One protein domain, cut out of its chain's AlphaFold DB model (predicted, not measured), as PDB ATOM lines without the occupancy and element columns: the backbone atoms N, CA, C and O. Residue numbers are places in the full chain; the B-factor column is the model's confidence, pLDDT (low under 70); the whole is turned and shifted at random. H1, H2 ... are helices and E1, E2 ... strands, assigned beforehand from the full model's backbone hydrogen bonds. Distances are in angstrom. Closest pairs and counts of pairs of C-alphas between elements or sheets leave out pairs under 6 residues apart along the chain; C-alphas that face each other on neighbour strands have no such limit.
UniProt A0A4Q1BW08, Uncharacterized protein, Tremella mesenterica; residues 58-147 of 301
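What this domain is: This is residues 58 to 147 of the 301 residues of an uncharacterized protein of Tremella mesenterica (UniProt A0A4Q1BW08). Four helices pack crosswise into a small rounded body: H1 and H3, nearest the middle, stand about perpendicular, with H2 and H4 each packed on both of them but apart from each other. A tiny antiparallel sheet of E1 and E2 ties the stretch after H2 to the stretch after H4. The printed part has 90 residues and is mostly helix, in the order H1, H2, E1, H3, H4, E2. It is compact, with a radius of gyration of the C-alphas of 12.3 A and spans of 34 by 33 by 21 A.

Where its parts are: Strand E1 is residues 101 to 103, 6.8 A long, and E2 is residues 144 to 146, 6.7 A, ending at C-alpha 146 (357.130, 380.204, 316.196). H2, residues 82 to 98, is the longest helix at 24.7 A. H1, residues 61 to 75, begins at C-alpha 61 (367.175, 374.971, 320.079) and measures 20.7 A. H3, residues 110 to 123, measures 19.9 A, and H4, residues 135 to 141, 10.0 A.

How they stand to each other: E1 and E2 are antiparallel at 142 degrees; N 102 and O 145, and N 145 and O 102, are each 2.8 A apart, within hydrogen-bond range. The closest C-alphas of H2 and E1, Leu 96 and Arg 102, are 7.6 A apart. H2 touches H3 at a steep tilt of 59 degrees, opposite ways, closest at C-alphas Ile 90 and Gly 111, 4.1 A. H1 and H2 form a helical hairpin at 40 degrees, with C-alphas Leu 75 and Met 85 closest at 6.2 A. H1 touches H3 with residues 71 to 75 alone, about perpendicular at 89 degrees; C-alphas Leu 71 and Trp 118 are closest, 7.0 A. H4 touches H1, closest at C-alphas Ala 64 and Gln 141, 5.1 A. H3 and H4 form a helical hairpin at a shallow 22 degrees, with C-alphas Gly 121 and Met 136 closest at 4.8 A. Every O i to N i+4 pair is within hydrogen-bond range in H1, H2, H3 and H4.

The domain as a whole: The two C-alphas farthest apart, those of Lys 83 and Pro 130, are 34.8 A apart. The printed part has no cut, and the link from H3 to H4 is long, 11 residues. The mean pLDDT of the printed part is 75.6; residues 104 to 108, 111, 124 to 133 and 147 are under 70.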
ATOM      1  N   PRO A  58     361.131 383.420 319.373       73.56
ATOM      2  CA  PRO A  58     362.233 382.747 318.694       73.56
ATOM      3  C   PRO A  58     362.080 381.223 318.779       73.56
ATOM      4  O   PRO A  58     361.572 380.703 319.779       73.56
ATOM      5  N   LEU A  59     362.540 380.512 317.747       75.31
ATOM      6  CA  LEU A  59     362.627 379.053 317.812       75.31
ATOM      7  C   LEU A  59     363.491 378.625 319.011       75.31
ATOM      8  O   LEU A  59     364.543 379.208 319.292       75.31
ATOM      9  N   ALA A  60     363.057 377.572 319.695       80.50
ATOM     10  CA  ALA A  60     363.874 376.857 320.659       80.50
ATOM     11  C   ALA A  60     364.977 376.077 319.927       80.50
ATOM     12  O   ALA A  60     364.863 375.752 318.743       80.50
ATOM     13  N   SER A  61     366.047 375.728 320.641       77.31
ATOM     14  CA  SER A  61     367.175 374.971 320.079       77.31
ATOM     15  C   SER A  61     366.741 373.628 319.474       77.31
ATOM     16  O   SER A  61     367.215 373.246 318.406       77.31
ATOM     17  N   ASN A  62     365.794 372.934 320.115       81.19
ATOM     18  CA  ASN A  62     365.250 371.667 319.625       81.19
ATOM     19  C   ASN A  62     364.445 371.837 318.329       81.19
ATOM     20  O   ASN A  62     364.636 371.063 317.391       81.19
ATOM     21  N   GLU A  63     363.602 372.870 318.251       77.81
ATOM     22  CA  GLU A  63     362.809 373.185 317.056       77.81
ATOM     23  C   GLU A  63     363.724 373.570 315.888       77.81
ATOM     24  O   GLU A  63     363.549 373.108 314.761       77.81
ATOM     25  N   ALA A  64     364.767 374.357 316.168       80.81
ATOM     26  CA  ALA A  64     365.767 374.732 315.177       80.81
ATOM     27  C   ALA A  64     366.548 373.520 314.643       80.81
ATOM     28  O   ALA A  64     366.797 373.423 313.438       80.81
ATOM     29  N   ARG A  65     366.881 372.560 315.514       81.00
ATOM     30  CA  ARG A  65     367.530 371.303 315.120       81.00
ATOM     31  C   ARG A  65     366.618 370.440 314.248       81.00
ATOM     32  O   ARG A  65     367.062 369.917 313.230       81.00
ATOM     33  N   GLN A  66     365.346 370.299 314.611       82.69
ATOM     34  CA  GLN A  66     364.380 369.533 313.815       82.69
ATOM     35  C   GLN A  66     364.157 370.158 312.436       82.69
ATOM     36  O   GLN A  66     364.196 369.457 311.427       82.69
ATOM     37  N   LEU A  67     364.006 371.483 312.371       83.25
ATOM     38  CA  LEU A  67     363.866 372.188 311.100       83.25
ATOM     39  C   LEU A  67     365.127 372.050 310.235       83.25
ATOM     40  O   LEU A  67     365.035 371.886 309.020       83.25
ATOM     41  N   THR A  68     366.307 372.050 310.855       83.12
ATOM     42  CA  THR A  68     367.576 371.788 310.168       83.12
ATOM     43  C   THR A  68     367.632 370.377 309.589       83.12
ATOM     44  O   THR A  68     368.017 370.204 308.429       83.12
ATOM     45  N   LEU A  69     367.203 369.365 310.346       83.62
ATOM     46  CA  LEU A  69     367.105 367.988 309.851       83.62
ATOM     47  C   LEU A  69     366.134 367.886 308.673       83.62
ATOM     48  O   LEU A  69     366.483 367.294 307.653       83.62
ATOM     49  N   LEU A  70     364.968 368.523 308.773       85.31
ATOM     50  CA  LEU A  70     363.953 368.534 307.719       85.31
ATOM     51  C   LEU A  70     364.487 369.198 306.444       85.31
ATOM     52  O   LEU A  70     364.376 368.637 305.352       85.31
ATOM     53  N   LEU A  71     365.145 370.352 306.580       84.69
ATOM     54  CA  LEU A  71     365.832 371.022 305.474       84.69
ATOM     55  C   LEU A  71     366.888 370.123 304.833       84.69
ATOM     56  O   LEU A  71     366.981 370.057 303.609       84.69
ATOM     57  N   THR A  72     367.647 369.401 305.656       83.19
ATOM     58  CA  THR A  72     368.681 368.480 305.185       83.19
ATOM     59  C   THR A  72     368.087 367.335 304.388       83.19
ATOM     60  O   THR A  72     368.519 367.081 303.269       83.19
ATOM     61  N   GLN A  73     367.063 366.678 304.919       84.94
ATOM     62  CA  GLN A  73     366.418 365.544 304.264       84.94
ATOM     63  C   GLN A  73     365.750 365.943 302.943       84.94
ATOM     64  O   GLN A  73     365.908 365.239 301.947       84.94
ATOM     65  N   HIS A  74     365.069 367.093 302.900       84.06
ATOM     66  CA  HIS A  74     364.348 367.537 301.704       84.06
ATOM     67  C   HIS A  74     365.250 368.140 300.623       84.06
ATOM     68  O   HIS A  74     365.029 367.903 299.435       84.06
ATOM     69  N   LEU A  75     366.268 368.922 300.995       85.69
ATOM     70  CA  LEU A  75     367.074 369.669 300.021       85.69
ATOM     71  C   LEU A  75     368.348 368.929 299.589       85.69
ATOM     72  O   LEU A  75     368.907 369.237 298.533       85.69
ATOM     73  N   TRP A  76     368.813 367.933 300.350       84.44
ATOM     74  CA  TRP A  76     370.019 367.170 300.010       84.44
ATOM     75  C   TRP A  76     369.936 366.377 298.700       84.44
ATOM     76  O   TRP A  76     370.900 366.453 297.926       84.44
ATOM     77  N   PRO A  77     368.846 365.648 298.385       86.38
ATOM     78  CA  PRO A  77     368.759 364.873 297.143       86.38
ATOM     79  C   PRO A  77     368.823 365.759 295.895       86.38
ATOM     80  O   PRO A  77     369.404 365.394 294.878       86.38
ATOM     81  N   ILE A  78     368.281 366.971 296.002       86.31
ATOM     82  CA  ILE A  78     368.141 367.934 294.907       86.31
ATOM     83  C   ILE A  78     369.240 369.004 294.896       86.31
ATOM     84  O   ILE A  78     369.162 369.947 294.107       86.31
ATOM     85  N   ARG A  79     370.277 368.867 295.738       84.06
ATOM     86  CA  ARG A  79     371.344 369.871 295.938       84.06
ATOM     87  C   ARG A  79     372.069 370.293 294.658       84.06
ATOM     88  O   ARG A  79     372.638 371.376 294.588       84.06
ATOM     89  N   THR A  80     372.053 369.440 293.638       82.88
ATOM     90  CA  THR A  80     372.676 369.688 292.331       82.88
ATOM     91  C   THR A  80     371.814 370.564 291.415       82.88
ATOM     92  O   THR A  80     372.342 371.223 290.518       82.88
ATOM     93  N   SER A  81     370.498 370.626 291.642       87.69
ATOM     94  CA  SER A  81     369.546 371.372 290.817       87.69
ATOM     95  C   SER A  81     369.124 372.670 291.496       87.69
ATOM     96  O   SER A  81     368.254 372.690 292.361       87.69
ATOM     97  N   SER A  82     369.679 373.801 291.050       82.38
ATOM     98  CA  SER A  82     369.308 375.118 291.593       82.38
ATOM     99  C   SER A  82     367.819 375.449 291.400       82.38
ATOM    100  O   SER A  82     367.201 376.036 292.287       82.38
ATOM    101  N   LYS A  83     367.227 375.042 290.265       84.75
ATOM    102  CA  LYS A  83     365.788 375.221 290.008       84.75
ATOM    103  C   LYS A  83     364.936 374.314 290.901       84.75
ATOM    104  O   LYS A  83     363.945 374.788 291.448       84.75
ATOM    105  N   GLY A  84     365.342 373.051 291.067       84.81
ATOM    106  CA  GLY A  84     364.673 372.097 291.958       84.81
ATOM    107  C   GLY A  84     364.704 372.568 293.409       84.81
ATOM    108  O   GLY A  84     363.655 372.694 294.026       84.81
ATOM    109  N   MET A  85     365.880 372.969 293.903       83.81
ATOM    110  CA  MET A  85     366.030 373.541 295.244       83.81
ATOM    111  C   MET A  85     365.132 374.751 295.469       83.81
ATOM    112  O   MET A  85     364.511 374.849 296.521       83.81
ATOM    113  N   MET A  86     365.049 375.677 294.507       83.50
ATOM    114  CA  MET A  86     364.191 376.853 294.658       83.50
ATOM    115  C   MET A  86     362.713 376.462 294.780       83.50
ATOM    116  O   MET A  86     362.028 376.980 295.656       83.50
ATOM    117  N   ARG A  87     362.232 375.545 293.931       84.94
ATOM    118  CA  ARG A  87     360.839 375.073 293.955       84.94
ATOM    119  C   ARG A  87     360.508 374.379 295.276       84.94
ATOM    120  O   ARG A  87     359.538 374.748 295.924       84.94
ATOM    121  N   GLU A  88     361.348 373.438 295.691       85.94
ATOM    122  CA  GLU A  88     361.149 372.681 296.931       85.94
ATOM    123  C   GLU A  88     361.271 373.567 298.172       85.94
ATOM    124  O   GLU A  88     360.510 373.416 299.118       85.94
ATOM    125  N   SER A  89     362.158 374.568 298.153       83.75
ATOM    126  CA  SER A  89     362.261 375.520 299.265       83.75
ATOM    127  C   SER A  89     361.013 376.397 299.398       83.75
ATOM    128  O   SER A  89     360.664 376.783 300.509       83.75
ATOM    129  N   ILE A  90     360.331 376.727 298.293       83.00
ATOM    130  CA  ILE A  90     359.044 377.439 298.334       83.00
ATOM    131  C   ILE A  90     357.946 376.518 298.881       83.00
ATOM    132  O   ILE A  90     357.247 376.915 299.805       83.00
ATOM    133  N   ALA A  91     357.846 375.280 298.389       84.06
ATOM    134  CA  ALA A  91     356.847 374.323 298.873       84.06
ATOM    135  C   ALA A  91     357.021 374.009 300.372       84.06
ATOM    136  O   ALA A  91     356.059 373.934 301.133       84.06
ATOM    137  N   LEU A  92     358.268 373.873 300.823       84.75
ATOM    138  CA  LEU A  92     358.602 373.686 302.233       84.75
ATOM    139  C   LEU A  92     358.260 374.930 303.059       84.75
ATOM    140  O   LEU A  92     357.805 374.806 304.192       84.75
ATOM    141  N   ALA A  93     358.419 376.126 302.489       81.62
ATOM    142  CA  ALA A  93     357.997 377.356 303.144       81.62
ATOM    143  C   ALA A  93     356.475 377.394 303.377       81.62
ATOM    144  O   ALA A  93     356.027 377.749 304.463       81.62
ATOM    145  N   GLU A  94     355.674 377.009 302.390       79.94
ATOM    146  CA  GLU A  94     354.212 376.969 302.531       79.94
ATOM    147  C   GLU A  94     353.791 376.011 303.656       79.94
ATOM    148  O   GLU A  94     353.079 376.417 304.573       79.94
ATOM    149  N   LYS A  95     354.366 374.802 303.692       82.62
ATOM    150  CA  LYS A  95     354.121 373.822 304.767       82.62
ATOM    151  C   LYS A  95     354.522 374.329 306.153       82.62
ATOM    152  O   LYS A  95     353.815 374.110 307.131       82.62
ATOM    153  N   LEU A  96     355.657 375.021 306.257       82.12
ATOM    154  CA  LEU A  96     356.096 375.618 307.521       82.12
ATOM    155  C   LEU A  96     355.152 376.730 307.984       82.12
ATOM    156  O   LEU A  96     354.903 376.863 309.181       82.12
ATOM    157  N   HIS A  97     354.609 377.504 307.047       79.25
ATOM    158  CA  HIS A  97     353.629 378.535 307.358       79.25
ATOM    159  C   HIS A  97     352.330 377.944 307.914       79.25
ATOM    160  O   HIS A  97     351.813 378.452 308.910       79.25
ATOM    161  N   GLU A  98     351.840 376.865 307.301       76.00
ATOM    162  CA  GLU A  98     350.685 376.093 307.779       76.00
ATOM    163  C   GLU A  98     350.948 375.484 309.162       76.00
ATOM    164  O   GLU A  98     350.085 375.533 310.035       76.00
ATOM    165  N   ALA A  99     352.174 375.011 309.409       75.62
ATOM    166  CA  ALA A  99     352.614 374.480 310.701       75.62
ATOM    167  C   ALA A  99     352.839 375.553 311.789       75.62
ATOM    168  O   ALA A  99     353.328 375.239 312.876       75.62
ATOM    169  N   GLY A 100     352.525 376.823 311.516       72.19
ATOM    170  CA  GLY A 100     352.660 377.906 312.489       72.19
ATOM    171  C   GLY A 100     354.090 378.425 312.667       72.19
ATOM    172  O   GLY A 100     354.370 379.140 313.631       72.19
ATOM    173  N   VAL A 101     355.003 378.120 311.741       76.81
ATOM    174  CA  VAL A 101     356.348 378.706 311.704       76.81
ATOM    175  C   VAL A 101     356.312 379.966 310.839       76.81
ATOM    176  O   VAL A 101     356.087 379.940 309.626       76.81
ATOM    177  N   ARG A 102     356.523 381.117 311.474       71.94
ATOM    178  CA  ARG A 102     356.594 382.433 310.829       71.94
ATOM    179  C   ARG A 102     358.050 382.807 310.574       71.94
ATOM    180  O   ARG A 102     358.962 382.414 311.295       71.94
ATOM    181  N   TRP A 103     358.279 383.604 309.538       71.50
ATOM    182  CA  TRP A 103     359.598 384.157 309.249       71.50
ATOM    183  C   TRP A 103     359.682 385.620 309.666       71.50
ATOM    184  O   TRP A 103     358.678 386.334 309.741       71.50
ATOM    185  N   ASP A 104     360.908 386.070 309.909       61.06
ATOM    186  CA  ASP A 104     361.199 387.477 310.143       61.06
ATOM    187  C   ASP A 104     360.774 388.327 308.928       61.06
ATOM    188  O   ASP A 104     361.281 388.150 307.814       61.06
ATOM    189  N   LYS A 105     359.864 389.287 309.154       53.06
ATOM    190  CA  LYS A 105     359.335 390.219 308.139       53.06
ATOM    191  C   LYS A 105     360.434 390.986 307.392       53.06
ATOM    192  O   LYS A 105     360.180 391.494 306.303       53.06
ATOM    193  N   HIS A 106     361.637 391.093 307.956       54.34
ATOM    194  CA  HIS A 106     362.753 391.807 307.335       54.34
ATOM    195  C   HIS A 106     363.462 390.984 306.241       54.34
ATOM    196  O   HIS A 106     364.249 391.534 305.464       54.34
ATOM    197  N   ARG A 107     363.172 389.678 306.118       55.06
ATOM    198  CA  ARG A 107     363.795 388.778 305.134       55.06
ATOM    199  C   ARG A 107     362.863 388.539 303.941       55.06
ATOM    200  O   ARG A 107     361.714 388.144 304.087       55.06
ATOM    201  N   ARG A 108     363.369 388.815 302.733       56.38
ATOM    202  CA  ARG A 108     362.536 389.114 301.553       56.38
ATOM    203  C   ARG A 108     361.720 387.959 300.944       56.38
ATOM    204  O   ARG A 108     360.739 388.281 300.298       56.38
ATOM    205  N   VAL A 109     362.057 386.674 301.108       70.31
ATOM    206  CA  VAL A 109     361.229 385.529 300.639       70.31
ATOM    207  C   VAL A 109     361.637 384.269 301.410       70.31
ATOM    208  O   VAL A 109     362.811 383.901 301.363       70.31
ATOM    209  N   MET A 110     360.700 383.574 302.065       73.62
ATOM    210  CA  MET A 110     361.018 382.408 302.906       73.62
ATOM    211  C   MET A 110     361.687 381.260 302.132       73.62
ATOM    212  O   MET A 110     362.718 380.766 302.575       73.62
ATOM    213  N   GLY A 111     361.207 380.905 300.936       68.31
ATOM    214  CA  GLY A 111     361.851 379.867 300.113       68.31
ATOM    215  C   GLY A 111     363.287 380.209 299.692       68.31
ATOM    216  O   GLY A 111     364.178 379.366 299.741       68.31
ATOM    217  N   MET A 112     363.563 381.473 299.356       74.31
ATOM    218  CA  MET A 112     364.932 381.914 299.056       74.31
ATOM    219  C   MET A 112     365.822 381.899 300.306       74.31
ATOM    220  O   MET A 112     367.018 381.627 300.213       74.31
ATOM    221  N   HIS A 113     365.236 382.179 301.472       77.81
ATOM    222  CA  HIS A 113     365.931 382.176 302.754       77.81
ATOM    223  C   HIS A 113     366.286 380.758 303.220       77.81
ATOM    224  O   HIS A 113     367.436 380.516 303.571       77.81
ATOM    225  N   LEU A 114     365.352 379.804 303.134       79.19
ATOM    226  CA  LEU A 114     365.584 378.381 303.433       79.19
ATOM    227  C   LEU A 114     366.706 377.807 302.559       79.19
ATOM    228  O   LEU A 114     367.628 377.168 303.067       79.19
ATOM    229  N   ARG A 115     366.689 378.126 301.258       79.81
ATOM    230  CA  ARG A 115     367.780 377.777 300.344       79.81
ATOM    231  C   ARG A 115     369.111 378.400 300.772       79.81
ATOM    232  O   ARG A 115     370.130 377.720 300.747       79.81
ATOM    233  N   GLY A 116     369.115 379.677 301.158       79.19
ATOM    234  CA  GLY A 116     370.323 380.367 301.619       79.19
ATOM    235  C   GLY A 116     370.906 379.757 302.897       79.19
ATOM    236  O   GLY A 116     372.114 379.558 302.975       79.19
ATOM    237  N   ILE A 117     370.052 379.403 303.865       80.00
ATOM    238  CA  ILE A 117     370.452 378.678 305.080       80.00
ATOM    239  C   ILE A 117     371.083 377.337 304.709       80.00
ATOM    240  O   ILE A 117     372.130 376.988 305.243       80.00
ATOM    241  N   TRP A 118     370.466 376.600 303.787       81.12
ATOM    242  CA  TRP A 118     370.977 375.313 303.337       81.12
ATOM    243  C   TRP A 118     372.345 375.427 302.655       81.12
ATOM    244  O   TRP A 118     373.289 374.745 303.045       81.12
ATOM    245  N   GLU A 119     372.483 376.320 301.672       81.88
ATOM    246  CA  GLU A 119     373.742 376.536 300.944       81.88
ATOM    247  C   GLU A 119     374.877 376.990 301.878       81.88
ATOM    248  O   GLU A 119     376.020 376.550 301.724       81.88
ATOM    249  N   GLU A 120     374.575 377.832 302.869       75.00
ATOM    250  CA  GLU A 120     375.558 378.280 303.857       75.00
ATOM    251  C   GLU A 120     375.873 377.184 304.891       75.00
ATOM    252  O   GLU A 120     377.036 376.970 305.229       75.00
ATOM    253  N   GLY A 121     374.875 376.407 305.320       72.81
ATOM    254  CA  GLY A 121     375.060 375.235 306.181       72.81
ATOM    255  C   GLY A 121     375.968 374.179 305.547       72.81
ATOM    256  O   GLY A 121     376.855 373.647 306.213       72.81
ATOM    257  N   GLN A 122     375.832 373.949 304.237       72.44
ATOM    258  CA  GLN A 122     376.722 373.072 303.466       72.44
ATOM    259  C   GLN A 122     378.166 373.588 303.424       72.44
ATOM    260  O   GLN A 122     379.114 372.814 303.552       72.44
ATOM    261  N   ARG A 123     378.359 374.906 303.291       72.19
ATOM    262  CA  ARG A 123     379.696 375.526 303.323       72.19
ATOM    263  C   ARG A 123     380.375 375.407 304.681       72.19
ATOM    264  O   ARG A 123     381.597 375.309 304.745       72.19
ATOM    265  N   LEU A 124     379.584 375.402 305.746       68.38
ATOM    266  CA  LEU A 124     380.039 375.255 307.127       68.38
ATOM    267  C   LEU A 124     380.191 373.781 307.547       68.38
ATOM    268  O   LEU A 124     380.508 373.512 308.707       68.38
ATOM    269  N   GLY A 125     379.997 372.844 306.610       61.06
ATOM    270  CA  GLY A 125     379.718 371.417 306.799       61.06
ATOM    271  C   GLY A 125     380.746 370.538 307.516       61.06
ATOM    272  O   GLY A 125     380.625 369.328 307.423       61.06
ATOM    273  N   ASN A 126     381.710 371.089 308.256       52.78
ATOM    274  CA  ASN A 126     382.616 370.318 309.124       52.78
ATOM    275  C   ASN A 126     382.786 370.904 310.538       52.78
ATOM    276  O   ASN A 126     383.538 370.354 311.342       52.78
ATOM    277  N   ALA A 127     382.110 372.004 310.879       58.53
ATOM    278  CA  ALA A 127     382.210 372.591 312.211       58.53
ATOM    279  C   ALA A 127     381.073 372.076 313.100       58.53
ATOM    280  O   ALA A 127     379.930 372.496 312.958       58.53
ATOM    281  N   ARG A 128     381.378 371.174 314.036       58.50
ATOM    282  CA  ARG A 128     380.480 370.863 315.156       58.50
ATOM    283  C   ARG A 128     380.782 371.860 316.271       58.50
ATOM    284  O   ARG A 128     381.926 371.945 316.713       58.50
ATOM    285  N   MET A 129     379.788 372.644 316.684       60.75
ATOM    286  CA  MET A 129     379.968 373.622 317.760       60.75
ATOM    287  C   MET A 129     379.886 372.921 319.127       60.75
ATOM    288  O   MET A 129     379.238 371.871 319.245       60.75
ATOM    289  N   PRO A 130     380.530 373.469 320.176       49.38
ATOM    290  CA  PRO A 130     380.328 372.985 321.539       49.38
ATOM    291  C   PRO A 130     378.831 373.022 321.890       49.38
ATOM    292  O   PRO A 130     378.141 373.988 321.578       49.38
ATOM    293  N   GLY A 131     378.321 371.942 322.490       62.59
ATOM    294  CA  GLY A 131     376.886 371.758 322.758       62.59
ATOM    295  C   GLY A 131     376.114 370.989 321.679       62.59
ATOM    296  O   GLY A 131     374.899 370.855 321.778       62.59
ATOM    297  N   GLY A 132     376.788 370.462 320.649       65.31
ATOM    298  CA  GLY A 132     376.171 369.570 319.659       65.31
ATOM    299  C   GLY A 132     375.277 370.264 318.629       65.31
ATOM    300  O   GLY A 132     374.703 369.579 317.785       65.31
ATOM    301  N   MET A 133     375.192 371.597 318.662       64.81
ATOM    302  CA  MET A 133     374.491 372.385 317.651       64.81
ATOM    303  C   MET A 133     375.331 372.493 316.379       64.81
ATOM    304  O   MET A 133     376.538 372.760 316.407       64.81
ATOM    305  N   SER A 134     374.674 372.292 315.243       73.81
ATOM    306  CA  SER A 134     375.239 372.622 313.948       73.81
ATOM    307  C   SER A 134     375.217 374.147 313.754       73.81
ATOM    308  O   SER A 134     374.328 374.832 314.266       73.81
ATOM    309  N   PRO A 135     376.162 374.725 312.996       71.25
ATOM    310  CA  PRO A 135     376.090 376.125 312.594       71.25
ATOM    311  C   PRO A 135     374.754 376.441 311.914       71.25
ATOM    312  O   PRO A 135     374.189 377.510 312.127       71.25
ATOM    313  N   MET A 136     374.221 375.482 311.154       77.00
ATOM    314  CA  MET A 136     372.919 375.587 310.506       77.00
ATOM    315  C   MET A 136     371.773 375.732 311.523       77.00
ATOM    316  O   MET A 136     370.896 376.562 311.294       77.00
ATOM    317  N   ASP A 137     371.836 375.058 312.677       77.31
ATOM    318  CA  ASP A 137     370.845 375.192 313.757       77.31
ATOM    319  C   ASP A 137     370.795 376.632 314.282       77.31
ATOM    320  O   ASP A 137     369.714 377.183 314.468       77.31
ATOM    321  N   LEU A 138     371.952 377.281 314.464       74.50
ATOM    322  CA  LEU A 138     372.027 378.679 314.916       74.50
ATOM    323  C   LEU A 138     371.450 379.645 313.875       74.50
ATOM    324  O   LEU A 138     370.729 380.587 314.218       74.50
ATOM    325  N   TYR A 139     371.745 379.403 312.596       76.06
ATOM    326  CA  TYR A 139     371.181 380.193 311.502       76.06
ATOM    327  C   TYR A 139     369.665 380.050 311.428       76.06
ATOM    328  O   TYR A 139     368.974 381.054 311.246       76.06
ATOM    329  N   VAL A 140     369.148 378.833 311.587       77.38
ATOM    330  CA  VAL A 140     367.714 378.561 311.651       77.38
ATOM    331  C   VAL A 140     367.091 379.251 312.863       77.38
ATOM    332  O   VAL A 140     366.129 380.005 312.711       77.38
ATOM    333  N   GLN A 141     367.674 379.085 314.047       78.12
ATOM    334  CA  GLN A 141     367.147 379.658 315.282       78.12
ATOM    335  C   GLN A 141     367.038 381.190 315.214       78.12
ATOM    336  O   GLN A 141     366.028 381.758 315.616       78.12
ATOM    337  N   GLY A 142     368.040 381.862 314.638       70.19
ATOM    338  CA  GLY A 142     368.031 383.317 314.434       70.19
ATOM    339  C   GLY A 142     367.203 383.809 313.238       70.19
ATOM    340  O   GLY A 142     367.237 385.000 312.921       70.19
ATOM    341  N   SER A 143     366.516 382.914 312.523       71.94
ATOM    342  CA  SER A 143     365.801 383.232 311.277       71.94
ATOM    343  C   SER A 143     364.286 383.079 311.344       71.94
ATOM    344  O   SER A 143     363.591 383.697 310.534       71.94
ATOM    345  N   PHE A 144     363.775 382.262 312.262       75.56
ATOM    346  CA  PHE A 144     362.354 381.932 312.330       75.56
ATOM    347  C   PHE A 144     361.772 382.243 313.701       75.56
ATOM    348  O   PHE A 144     362.456 382.225 314.727       75.56
ATOM    349  N   LEU A 145     360.476 382.508 313.684       72.88
ATOM    350  CA  LEU A 145     359.648 382.726 314.850       72.88
ATOM    351  C   LEU A 145     358.558 381.657 314.863       72.88
ATOM    352  O   LEU A 145     357.942 381.383 313.835       72.88
ATOM    353  N   SER A 146     358.290 381.068 316.018       71.88
ATOM    354  CA  SER A 146     357.130 380.204 316.196       71.88
ATOM    355  C   SER A 146     355.951 381.004 316.750       71.88
ATOM    356  O   SER A 146     356.130 381.945 317.529       71.88
ATOM    357  N   ILE A 147     354.748 380.643 316.307       62.84
ATOM    358  CA  ILE A 147     353.469 381.154 316.806       62.84
ATOM    359  C   ILE A 147     352.965 380.339 318.017       62.84
ATOM    360  O   ILE A 147     352.020 380.759 318.677       62.84
TER     361      ILE A 147